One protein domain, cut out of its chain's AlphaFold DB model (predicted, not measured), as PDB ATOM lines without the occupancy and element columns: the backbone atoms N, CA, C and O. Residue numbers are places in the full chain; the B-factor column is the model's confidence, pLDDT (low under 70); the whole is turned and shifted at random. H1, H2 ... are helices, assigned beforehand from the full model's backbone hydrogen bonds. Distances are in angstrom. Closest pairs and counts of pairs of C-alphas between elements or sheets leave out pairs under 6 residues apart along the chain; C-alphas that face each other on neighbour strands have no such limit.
ATOM      1  N   ASN A 101     -42.388 -43.536  28.337       90.75
ATOM      2  CA  ASN A 101     -41.280 -43.959  29.190       90.75
ATOM      3  C   ASN A 101     -40.234 -42.856  29.424       90.75
ATOM      4  O   ASN A 101     -39.642 -42.791  30.501       90.75
ATOM      5  N   VAL A 102     -40.024 -41.966  28.451       90.94
ATOM      6  CA  VAL A 102     -39.126 -40.813  28.606       90.94
ATOM      7  C   VAL A 102     -39.732 -39.824  29.589       90.94
ATOM      8  O   VAL A 102     -39.035 -39.364  30.489       90.94
ATOM      9  N   LEU A 103     -41.036 -39.558  29.472       95.38
ATOM     10  CA  LEU A 103     -41.759 -38.704  30.413       95.38
ATOM     11  C   LEU A 103     -41.730 -39.287  31.836       95.38
ATOM     12  O   LEU A 103     -41.500 -38.549  32.789       95.38
ATOM     13  N   CYS A 104     -41.863 -40.613  31.984       95.75
ATOM     14  CA  CYS A 104     -41.680 -41.307  33.267       95.75
ATOM     15  C   CYS A 104     -40.292 -41.059  33.865       95.75
ATOM     16  O   CYS A 104     -40.172 -40.713  35.040       95.75
ATOM     17  N   LYS A 105     -39.242 -41.196  33.049       93.31
ATOM     18  CA  LYS A 105     -37.865 -40.938  33.477       93.31
ATOM     19  C   LYS A 105     -37.669 -39.477  33.896       93.31
ATOM     20  O   LYS A 105     -37.164 -39.232  34.984       93.31
ATOM     21  N   GLN A 106     -38.118 -38.522  33.082       95.88
ATOM     22  CA  GLN A 106     -37.963 -37.089  33.350       95.88
ATOM     23  C   GLN A 106     -38.723 -36.633  34.601       95.88
ATOM     24  O   GLN A 106     -38.178 -35.873  35.404       95.88
ATOM     25  N   ALA A 107     -39.961 -37.104  34.789       97.25
ATOM     26  CA  ALA A 107     -40.753 -36.804  35.981       97.25
ATOM     27  C   ALA A 107     -40.053 -37.321  37.245       97.25
ATOM     28  O   ALA A 107     -39.889 -36.570  38.207       97.25
ATOM     29  N   TYR A 108     -39.558 -38.564  37.207       97.19
ATOM     30  CA  TYR A 108     -38.818 -39.156  38.319       97.19
ATOM     31  C   TYR A 108     -37.501 -38.425  38.613       97.19
ATOM     32  O   TYR A 108     -37.248 -38.050  39.756       97.19
ATOM     33  N   GLU A 109     -36.678 -38.153  37.598       96.62
ATOM     34  CA  GLU A 109     -35.415 -37.417  37.763       96.62
ATOM     35  C   GLU A 109     -35.649 -36.011  38.328       96.62
ATOM     36  O   GLU A 109     -34.930 -35.565  39.225       96.62
ATOM     37  N   THR A 110     -36.704 -35.335  37.867       97.31
ATOM     38  CA  THR A 110     -37.117 -34.040  38.412       97.31
ATOM     39  C   THR A 110     -37.515 -34.176  39.877       97.31
ATOM     40  O   THR A 110     -37.032 -33.406  40.709       97.31
ATOM     41  N   ALA A 111     -38.335 -35.170  40.228       97.12
ATOM     42  CA  ALA A 111     -38.770 -35.400  41.599       97.12
ATOM     43  C   ALA A 111     -37.586 -35.696  42.541       97.12
ATOM     44  O   ALA A 111     -37.504 -35.124  43.631       97.12
ATOM     45  N   VAL A 112     -36.629 -36.516  42.094       96.50
ATOM     46  CA  VAL A 112     -35.365 -36.790  42.799       96.50
ATOM     47  C   VAL A 112     -34.559 -35.506  42.985       96.50
ATOM     48  O   VAL A 112     -34.144 -35.209  44.101       96.50
ATOM     49  N   SER A 113     -34.397 -34.692  41.936       97.69
ATOM     50  CA  SER A 113     -33.631 -33.434  42.007       97.69
ATOM     51  C   SER A 113     -34.199 -32.418  43.009       97.69
ATOM     52  O   SER A 113     -33.494 -31.513  43.455       97.69
ATOM     53  N   LYS A 114     -35.482 -32.559  43.358       96.88
ATOM     54  CA  LYS A 114     -36.209 -31.714  44.312       96.88
ATOM     55  C   LYS A 114     -36.334 -32.344  45.706       96.88
ATOM     56  O   LYS A 114     -37.013 -31.771  46.552       96.88
ATOM     57  N   GLY A 115     -35.709 -33.498  45.946       96.06
ATOM     58  CA  GLY A 115     -35.707 -34.175  47.247       96.06
ATOM     59  C   GLY A 115     -36.993 -34.943  47.575       96.06
ATOM     60  O   GLY A 115     -37.178 -35.408  48.700       96.06
ATOM     61  N   TRP A 116     -37.907 -35.129  46.613       95.56
ATOM     62  CA  TRP A 116     -39.165 -35.850  46.862       95.56
ATOM     63  C   TRP A 116     -38.955 -37.346  47.141       95.56
ATOM     64  O   TRP A 116     -39.832 -37.982  47.729       95.56
ATOM     65  N   HIS A 117     -37.788 -37.883  46.774       95.31
ATOM     66  CA  HIS A 117     -37.384 -39.279  46.979       95.31
ATOM     67  C   HIS A 117     -36.246 -39.453  48.001       95.31
ATOM     68  O   HIS A 117     -35.700 -40.546  48.110       95.31
ATOM     69  N   ASP A 118     -35.907 -38.418  48.782       95.88
ATOM     70  CA  ASP A 118     -34.855 -38.501  49.817       95.88
ATOM     71  C   ASP A 118     -35.184 -39.517  50.919       95.88
ATOM     72  O   ASP A 118     -34.296 -40.044  51.590       95.88
ATOM     73  N   GLN A 119     -36.477 -39.783  51.121       94.25
ATOM     74  CA  GLN A 119     -36.988 -40.794  52.035       94.25
ATOM     75  C   GLN A 119     -37.890 -41.770  51.276       94.25
ATOM     76  O   GLN A 119     -38.645 -41.346  50.393       94.25
ATOM     77  N   PRO A 120     -37.867 -43.065  51.634       90.38
ATOM     78  CA  PRO A 120     -38.760 -44.039  51.030       90.38
ATOM     79  C   PRO A 120     -40.218 -43.662  51.308       90.38
ATOM     80  O   PRO A 120     -40.589 -43.313  52.429       90.38
ATOM     81  N   ARG A 121     -41.058 -43.768  50.277       91.75
ATOM     82  CA  ARG A 121     -42.505 -43.564  50.374       91.75
ATOM     83  C   ARG A 121     -43.231 -44.869  50.127       91.75
ATOM     84  O   ARG A 121     -42.891 -45.630  49.220       91.75
ATOM     85  N   GLU A 122     -44.272 -45.105  50.908       94.38
ATOM     86  CA  GLU A 122     -45.141 -46.248  50.693       94.38
ATOM     87  C   GLU A 122     -45.948 -46.085  49.401       94.38
ATOM     88  O   GLU A 122     -46.326 -44.980  49.005       94.38
ATOM     89  N   THR A 123     -46.283 -47.211  48.765       94.12
ATOM     90  CA  THR A 123     -47.159 -47.219  47.583       94.12
ATOM     91  C   THR A 123     -48.466 -46.471  47.841       94.12
ATOM     92  O   THR A 123     -48.913 -45.727  46.975       94.12
ATOM     93  N   GLY A 124     -49.060 -46.644  49.028       97.00
ATOM     94  CA  GLY A 124     -50.312 -45.982  49.394       97.00
ATOM     95  C   GLY A 124     -50.205 -44.458  49.367       97.00
ATOM     96  O   GLY A 124     -51.096 -43.802  48.839       97.00
ATOM     97  N   THR A 125     -49.093 -43.898  49.847       96.50
ATOM     98  CA  THR A 125     -48.839 -42.451  49.817       96.50
ATOM     99  C   THR A 125     -48.760 -41.922  48.390       96.50
ATOM    100  O   THR A 125     -49.397 -40.923  48.074       96.50
ATOM    101  N   LEU A 126     -48.022 -42.601  47.506       96.69
ATOM    102  CA  LEU A 126     -47.893 -42.182  46.106       96.69
ATOM    103  C   LEU A 126     -49.240 -42.249  45.368       96.69
ATOM    104  O   LEU A 126     -49.575 -41.346  44.609       96.69
ATOM    105  N   LEU A 127     -50.045 -43.284  45.634       98.06
ATOM    106  CA  LEU A 127     -51.396 -43.401  45.079       98.06
ATOM    107  C   LEU A 127     -52.345 -42.317  45.612       98.06
ATOM    108  O   LEU A 127     -53.165 -41.807  44.854       98.06
ATOM    109  N   ALA A 128     -52.231 -41.949  46.890       98.31
ATOM    110  CA  ALA A 128     -53.022 -40.871  47.478       98.31
ATOM    111  C   ALA A 128     -52.679 -39.498  46.872       98.31
ATOM    112  O   ALA A 128     -53.586 -38.705  46.654       98.31
ATOM    113  N   LEU A 129     -51.407 -39.248  46.542       97.56
ATOM    114  CA  LEU A 129     -50.988 -38.036  45.825       97.56
ATOM    115  C   LEU A 129     -51.540 -37.990  44.393       97.56
ATOM    116  O   LEU A 129     -51.983 -36.949  43.944       97.56
ATOM    117  N   ILE A 130     -51.592 -39.115  43.673       98.50
ATOM    118  CA  ILE A 130     -52.270 -39.141  42.361       98.50
ATOM    119  C   ILE A 130     -53.757 -38.789  42.523       98.50
ATOM    120  O   ILE A 130     -54.329 -38.075  41.705       98.50
ATOM    121  N   HIS A 131     -54.397 -39.292  43.582       98.44
ATOM    122  CA  HIS A 131     -55.801 -39.001  43.858       98.44
ATOM    123  C   HIS A 131     -56.051 -37.526  44.221       98.44
ATOM    124  O   HIS A 131     -57.141 -37.025  43.928       98.44
ATOM    125  N   SER A 132     -55.102 -36.827  44.860       98.44
ATOM    126  CA  SER A 132     -55.272 -35.393  45.135       98.44
ATOM    127  C   SER A 132     -55.380 -34.600  43.839       98.44
ATOM    128  O   SER A 132     -56.381 -33.910  43.685       98.44
ATOM    129  N   GLU A 133     -54.504 -34.836  42.856       98.62
ATOM    130  CA  GLU A 133     -54.537 -34.075  41.591       98.62
ATOM    131  C   GLU A 133     -55.836 -34.350  40.806       98.62
ATOM    132  O   GLU A 133     -56.441 -33.463  40.209       98.62
ATOM    133  N   VAL A 134     -56.364 -35.583  40.877       98.69
ATOM    134  CA  VAL A 134     -57.693 -35.903  40.309       98.69
ATOM    135  C   VAL A 134     -58.807 -35.101  40.998       98.69
ATOM    136  O   VAL A 134     -59.789 -34.716  40.358       98.69
ATOM    137  N   SER A 135     -58.685 -34.873  42.306       98.62
ATOM    138  CA  SER A 135     -59.660 -34.093  43.073       98.62
ATOM    139  C   SER A 135     -59.561 -32.602  42.743       98.62
ATOM    140  O   SER A 135     -60.596 -31.952  42.613       98.62
ATOM    141  N   GLU A 136     -58.348 -32.085  42.543       98.31
ATOM    142  CA  GLU A 136     -58.084 -30.701  42.135       98.31
ATOM    143  C   GLU A 136     -58.624 -30.428  40.723       98.31
ATOM    144  O   GLU A 136     -59.362 -29.459  40.522       98.31
ATOM    145  N   ALA A 137     -58.438 -31.365  39.783       98.62
ATOM    146  CA  ALA A 137     -59.069 -31.305  38.463       98.62
ATOM    147  C   ALA A 137     -60.605 -31.217  38.568       98.62
ATOM    148  O   ALA A 137     -61.241 -30.371  37.940       98.62
ATOM    149  N   LEU A 138     -61.232 -32.048  39.407       98.56
ATOM    150  CA  LEU A 138     -62.683 -31.985  39.618       98.56
ATOM    151  C   LEU A 138     -63.132 -30.644  40.224       98.56
ATOM    152  O   LEU A 138     -64.220 -30.156  39.912       98.56
ATOM    153  N   GLU A 139     -62.334 -30.045  41.107       98.69
ATOM    154  CA  GLU A 139     -62.629 -28.711  41.626       98.69
ATOM    155  C   GLU A 139     -62.544 -27.624  40.552       98.69
ATOM    156  O   GLU A 139     -63.402 -26.738  40.531       98.69
ATOM    157  N   ALA A 140     -61.538 -27.686  39.680       98.31
ATOM    158  CA  ALA A 140     -61.370 -26.751  38.573       98.31
ATOM    159  C   ALA A 140     -62.556 -26.818  37.596       98.31
ATOM    160  O   ALA A 140     -63.157 -25.788  37.278       98.31
ATOM    161  N   ASP A 141     -62.981 -28.031  37.226       98.44
ATOM    162  CA  ASP A 141     -64.159 -28.266  36.381       98.44
ATOM    163  C   ASP A 141     -65.432 -27.648  36.986       98.44
ATOM    164  O   ASP A 141     -66.153 -26.898  36.325       98.44
ATOM    165  N   ARG A 142     -65.667 -27.848  38.290       98.25
ATOM    166  CA  ARG A 142     -66.817 -27.252  39.002       98.25
ATOM    167  C   ARG A 142     -66.819 -25.726  38.994       98.25
ATOM    168  O   ARG A 142     -67.890 -25.125  39.088       98.25
ATOM    169  N   LYS A 143     -65.641 -25.108  38.936       98.12
ATOM    170  CA  LYS A 143     -65.469 -23.651  38.872       98.12
ATOM    171  C   LYS A 143     -65.555 -23.122  37.433       98.12
ATOM    172  O   LYS A 143     -65.605 -21.909  37.252       98.12
ATOM    173  N   GLY A 144     -65.611 -24.000  36.427       97.75
ATOM    174  CA  GLY A 144     -65.529 -23.629  35.013       97.75
ATOM    175  C   GLY A 144     -64.131 -23.164  34.595       97.75
ATOM    176  O   GLY A 144     -63.990 -22.490  33.575       97.75
ATOM    177  N   ASP A 145     -63.109 -23.495  35.383       97.75
ATOM    178  CA  ASP A 145     -61.725 -23.098  35.152       97.75
ATOM    179  C   ASP A 145     -61.034 -24.122  34.245       97.75
ATOM    180  O   ASP A 145     -60.498 -25.135  34.693       97.75
ATOM    181  N   THR A 146     -61.112 -23.891  32.934       97.19
ATOM    182  CA  THR A 146     -60.600 -24.835  31.925       97.19
ATOM    183  C   THR A 146     -59.071 -24.880  31.884       97.19
ATOM    184  O   THR A 146     -58.498 -25.920  31.550       97.19
ATOM    185  N   GLU A 147     -58.410 -23.767  32.206       96.75
ATOM    186  CA  GLU A 147     -56.949 -23.694  32.248       96.75
ATOM    187  C   GLU A 147     -56.435 -24.532  33.416       96.75
ATOM    188  O   GLU A 147     -55.702 -25.495  33.178       96.75
ATOM    189  N   ASN A 148     -56.940 -24.278  34.629       97.31
ATOM    190  CA  ASN A 148     -56.550 -25.062  35.796       97.31
ATOM    191  C   ASN A 148     -56.952 -26.532  35.627       97.31
ATOM    192  O   ASN A 148     -56.166 -27.421  35.904       97.31
ATOM    193  N   PHE A 149     -58.131 -26.830  35.068       98.19
ATOM    194  CA  PHE A 149     -58.520 -28.218  34.791       98.19
ATOM    195  C   PHE A 149     -57.500 -28.958  33.914       98.19
ATOM    196  O   PHE A 149     -57.203 -30.129  34.153       98.19
ATOM    197  N   THR A 150     -56.950 -28.280  32.904       97.88
ATOM    198  CA  THR A 150     -55.942 -28.864  32.013       97.88
ATOM    199  C   THR A 150     -54.609 -29.068  32.734       97.88
ATOM    200  O   THR A 150     -53.971 -30.103  32.537       97.88
ATOM    201  N   GLU A 151     -54.207 -28.111  33.574       97.69
ATOM    202  CA  GLU A 151     -53.005 -28.196  34.411       97.69
ATOM    203  C   GLU A 151     -53.085 -29.378  35.386       97.69
ATOM    204  O   GLU A 151     -52.211 -30.243  35.374       97.69
ATOM    205  N   GLU A 152     -54.196 -29.523  36.108       98.56
ATOM    206  CA  GLU A 152     -54.382 -30.615  37.071       98.56
ATOM    207  C   GLU A 152     -54.396 -31.999  36.399       98.56
ATOM    208  O   GLU A 152     -53.860 -32.978  36.922       98.56
ATOM    209  N   LEU A 153     -54.955 -32.117  35.188       98.44
ATOM    210  CA  LEU A 153     -54.866 -33.359  34.406       98.44
ATOM    211  C   LEU A 153     -53.424 -33.690  33.993       98.44
ATOM    212  O   LEU A 153     -53.063 -34.874  33.905       98.44
ATOM    213  N   ALA A 154     -52.603 -32.674  33.726       98.00
ATOM    214  CA  ALA A 154     -51.182 -32.867  33.476       98.00
ATOM    215  C   ALA A 154     -50.469 -33.330  34.753       98.00
ATOM    216  O   ALA A 154     -49.687 -34.282  34.688       98.00
ATOM    217  N   ASP A 155     -50.809 -32.769  35.913       98.38
ATOM    218  CA  ASP A 155     -50.248 -33.177  37.202       98.38
ATOM    219  C   ASP A 155     -50.608 -34.620  37.573       98.38
ATOM    220  O   ASP A 155     -49.725 -35.386  37.974       98.38
ATOM    221  N   VAL A 156     -51.838 -35.074  37.297       98.69
ATOM    222  CA  VAL A 156     -52.203 -36.503  37.399       98.69
ATOM    223  C   VAL A 156     -51.236 -37.372  36.587       98.69
ATOM    224  O   VAL A 156     -50.727 -38.385  37.085       98.69
ATOM    225  N   CYS A 157     -50.960 -36.988  35.336       98.44
ATOM    226  CA  CYS A 157     -50.023 -37.716  34.482       98.44
ATOM    227  C   CYS A 157     -48.604 -37.692  35.061       98.44
ATOM    228  O   CYS A 157     -47.974 -38.744  35.151       98.44
ATOM    229  N   ILE A 158     -48.117 -36.534  35.510       98.31
ATOM    230  CA  ILE A 158     -46.773 -36.368  36.079       98.31
ATOM    231  C   ILE A 158     -46.595 -37.224  37.339       98.31
ATOM    232  O   ILE A 158     -45.566 -37.885  37.483       98.31
ATOM    233  N   ARG A 159     -47.599 -37.303  38.223       98.38
ATOM    234  CA  ARG A 159     -47.558 -38.182  39.406       98.38
ATOM    235  C   ARG A 159     -47.495 -39.661  39.033       98.38
ATOM    236  O   ARG A 159     -46.754 -40.425  39.655       98.38
ATOM    237  N   ILE A 160     -48.240 -40.078  38.008       98.62
ATOM    238  CA  ILE A 160     -48.171 -41.448  37.475       98.62
ATOM    239  C   ILE A 160     -46.785 -41.714  36.874       98.62
ATOM    240  O   ILE A 160     -46.203 -42.772  37.109       98.62
ATOM    241  N   PHE A 161     -46.246 -40.756  36.125       98.25
ATOM    242  CA  PHE A 161     -44.939 -40.840  35.484       98.25
ATOM    243  C   PHE A 161     -43.805 -40.954  36.506       98.25
ATOM    244  O   PHE A 161     -42.975 -41.848  36.369       98.25
ATOM    245  N   ASP A 162     -43.818 -40.146  37.567       98.12
ATOM    246  CA  ASP A 162     -42.885 -40.252  38.697       98.12
ATOM    247  C   ASP A 162     -42.973 -41.628  39.388       98.12
ATOM    248  O   ASP A 162     -41.968 -42.321  39.588       98.12
ATOM    249  N   LEU A 163     -44.191 -42.100  39.680       97.94
ATOM    250  CA  LEU A 163     -44.414 -43.426  40.263       97.94
ATOM    251  C   LEU A 163     -43.878 -44.555  39.364       97.94
ATOM    252  O   LEU A 163     -43.275 -45.511  39.857       97.94
ATOM    253  N   CYS A 164     -44.102 -44.478  38.054       97.38
ATOM    254  CA  CYS A 164     -43.607 -45.474  37.111       97.38
ATOM    255  C   CYS A 164     -42.085 -45.401  36.943       97.38
ATOM    256  O   CYS A 164     -41.437 -46.448  36.960       97.38
ATOM    257  N   GLY A 165     -41.518 -44.196  36.847       95.62
ATOM    258  CA  GLY A 165     -40.077 -43.969  36.748       95.62
ATOM    259  C   GLY A 165     -39.327 -44.492  37.973       95.62
ATOM    260  O   GLY A 165     -38.404 -45.289  37.825       95.62
ATOM    261  N   SER A 166     -39.805 -44.177  39.183       95.12
ATOM    262  CA  SER A 166     -39.214 -44.657  40.447       95.12
ATOM    263  C   SER A 166     -39.229 -46.182  40.613       95.12
ATOM    264  O   SER A 166     -38.460 -46.732  41.399       95.12
ATOM    265  N   ARG A 167     -40.093 -46.886  39.872       93.75
ATOM    266  CA  ARG A 167     -40.243 -48.352  39.919       93.75
ATOM    267  C   ARG A 167     -39.753 -49.061  38.666       93.75
ATOM    268  O   ARG A 167     -39.933 -50.273  38.562       93.75
ATOM    269  N   ASN A 168     -39.171 -48.327  37.719       90.50
ATOM    270  CA  ASN A 168     -38.758 -48.849  36.419       90.50
ATOM    271  C   ASN A 168     -39.895 -49.605  35.687       90.50
ATOM    272  O   ASN A 168     -39.699 -50.680  35.119       90.50
ATOM    273  N   ILE A 169     -41.120 -49.071  35.753       92.00
ATOM    274  CA  ILE A 169     -42.297 -49.636  35.080       92.00
ATOM    275  C   ILE A 169     -42.339 -49.124  33.640       92.00
ATOM    276  O   ILE A 169     -42.409 -47.919  33.410       92.00
ATOM    277  N   ASN A 170     -42.401 -50.042  32.671       90.69
ATOM    278  CA  ASN A 170     -42.636 -49.706  31.265       90.69
ATOM    279  C   ASN A 170     -44.124 -49.387  31.028       90.69
ATOM    280  O   ASN A 170     -44.914 -50.241  30.605       90.69
ATOM    281  N   LEU A 171     -44.518 -48.159  31.370       95.25
ATOM    282  CA  LEU A 171     -45.903 -47.697  31.290       95.25
ATOM    283  C   LEU A 171     -46.403 -47.652  29.842       95.25
ATOM    284  O   LEU A 171     -47.549 -48.006  29.577       95.25
ATOM    285  N   GLU A 172     -45.538 -47.284  28.900       92.88
ATOM    286  CA  GLU A 172     -45.869 -47.213  27.476       92.88
ATOM    287  C   GLU A 172     -46.323 -48.568  26.919       92.88
ATOM    288  O   GLU A 172     -47.421 -48.683  26.369       92.88
ATOM    289  N   GLN A 173     -45.533 -49.626  27.137       88.81
ATOM    290  CA  GLN A 173     -45.909 -50.979  26.722       88.81
ATOM    291  C   GLN A 173     -47.186 -51.451  27.424       88.81
ATOM    292  O   GLN A 173     -48.025 -52.109  26.802       88.81
ATOM    293  N   ALA A 174     -47.362 -51.113  28.707       90.56
ATOM    294  CA  ALA A 174     -48.569 -51.461  29.451       90.56
ATOM    295  C   ALA A 174     -49.822 -50.800  28.850       90.56
ATOM    296  O   ALA A 174     -50.845 -51.473  28.686       90.56
ATOM    297  N   ILE A 175     -49.732 -49.520  28.471       93.81
ATOM    298  CA  ILE A 175     -50.805 -48.773  27.803       93.81
ATOM    299  C   ILE A 175     -51.109 -49.385  26.437       93.81
ATOM    300  O   ILE A 175     -52.260 -49.751  26.197       93.81
ATOM    301  N   ILE A 176     -50.100 -49.585  25.583       89.81
ATOM    302  CA  ILE A 176     -50.271 -50.164  24.239       89.81
ATOM    303  C   ILE A 176     -50.966 -51.528  24.334       89.81
ATOM    304  O   ILE A 176     -52.022 -51.746  23.737       89.81
ATOM    305  N   LYS A 177     -50.447 -52.426  25.180       88.31
ATOM    306  CA  LYS A 177     -51.035 -53.754  25.408       88.31
ATOM    307  C   LYS A 177     -52.480 -53.668  25.901       88.31
ATOM    308  O   LYS A 177     -53.328 -54.481  25.522       88.31
ATOM    309  N   LYS A 178     -52.781 -52.702  26.774       91.62
ATOM    310  CA  LYS A 178     -54.127 -52.505  27.316       91.62
ATOM    311  C   LYS A 178     -55.095 -51.957  26.269       91.62
ATOM    312  O   LYS A 178     -56.245 -52.403  26.251       91.62
ATOM    313  N   MET A 179     -54.646 -51.039  25.418       89.69
ATOM    314  CA  MET A 179     -55.424 -50.473  24.317       89.69
ATOM    315  C   MET A 179     -55.760 -51.536  23.272       89.69
ATOM    316  O   MET A 179     -56.934 -51.677  22.934       89.69
ATOM    317  N   GLU A 180     -54.796 -52.362  22.857       90.69
ATOM    318  CA  GLU A 180     -55.052 -53.484  21.939       90.69
ATOM    319  C   GLU A 180     -56.063 -54.479  22.522       90.69
ATOM    320  O   GLU A 180     -57.056 -54.835  21.883       90.69
ATOM    321  N   ARG A 181     -55.908 -54.833  23.804       84.25
ATOM    322  CA  ARG A 181     -56.893 -55.670  24.503       84.25
ATOM    323  C   ARG A 181     -58.270 -55.011  24.615       84.25
ATOM    324  O   ARG A 181     -59.260 -55.720  24.764       84.25
ATOM    325  N   ASN A 182     -58.361 -53.683  24.641       87.00
ATOM    326  CA  ASN A 182     -59.644 -52.982  24.683       87.00
ATOM    327  C   ASN A 182     -60.323 -52.966  23.307       87.00
ATOM    328  O   ASN A 182     -61.537 -53.151  23.264       87.00
ATOM    329  N   LYS A 183     -59.562 -52.820  22.213       88.44
ATOM    330  CA  LYS A 183     -60.079 -52.907  20.835       88.44
ATOM    331  C   LYS A 183     -60.741 -54.256  20.553       88.44
ATOM    332  O   LYS A 183     -61.762 -54.308  19.881       88.44
ATOM    333  N   SER A 184     -60.199 -55.338  21.111       85.56
ATOM    334  CA  SER A 184     -60.734 -56.690  20.918       85.56
ATOM    335  C   SER A 184     -61.972 -57.016  21.773       85.56
ATOM    336  O   SER A 184     -62.461 -58.145  21.726       85.56
ATOM    337  N   ARG A 185     -62.454 -56.098  22.624       84.31
ATOM    338  CA  ARG A 185     -63.615 -56.348  23.496       84.31
ATOM    339  C   ARG A 185     -64.916 -56.067  22.761       84.31
ATOM    340  O   ARG A 185     -65.031 -55.100  22.015       84.31
TER     341      ARG A 185
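This is residues 101 to 185 of the 194 residues of the protein "MazG domain-containing protein" of Lysinibacillus mangiferihumi (UniProt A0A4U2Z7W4). A long helical hairpin, H2 and H3 side by side, has H1 crossing it near one end, over the last part of H3. H4 leads away from that same end, and residues 174 to 185 stick out as a free arm. The printed part has 85 residues with four named helices, H1 to H4 in order, and no named strand; its class is all helix. It is only just loose, close to compact, with a radius of gyration of the C-alphas of 14.6 A and spans of 42 by 37 by 23 A.

H1, residues 101 to 113, touches H3, residues 146 to 166, about perpendicular at 87 degrees; H3 does so with residues 158 to 166 alone. Their closest C-alphas are those of Cys 104 and Phe 161, 4.0 A apart. H2, residues 123 to 143, touches H3 and forms a helical hairpin with it, at a shallow tilt of 10 degrees, opposite ways; the closest C-alphas, Ala 137 and Phe 149, are 4.8 A apart. H1 and H2 are apart. H4, residues 171 to 183, only just touches H1, only at their ends, with 3 pairs of C-alphas within 8 A, the closest those of Asn 101 and Glu 172 at 5.9 A. H3 and H4 are close but not clearly touching, with the C-alphas of Cys 164 and Leu 171 closest at 6.6 A. H2 and H4 are apart. In H1, H2, H3 and H4 every O i to N i+4 pair is within hydrogen-bond range.

H1 begins at C-alpha 101, (-41.280, -43.959, 29.190), and is 18.3 A long. H2 is 31.1 A long and ends at C-alpha 143, (-65.469, -23.651, 38.872). H3 is 30.4 A long. H4 is 18.4 A long and ends at C-alpha 183, (-60.079, -52.907, 20.835).

The two C-alphas farthest apart, those of Asp 118 and Arg 185, are 42.9 A apart. The printed part has no cut and no long link. No printed residue is under 70 in pLDDT.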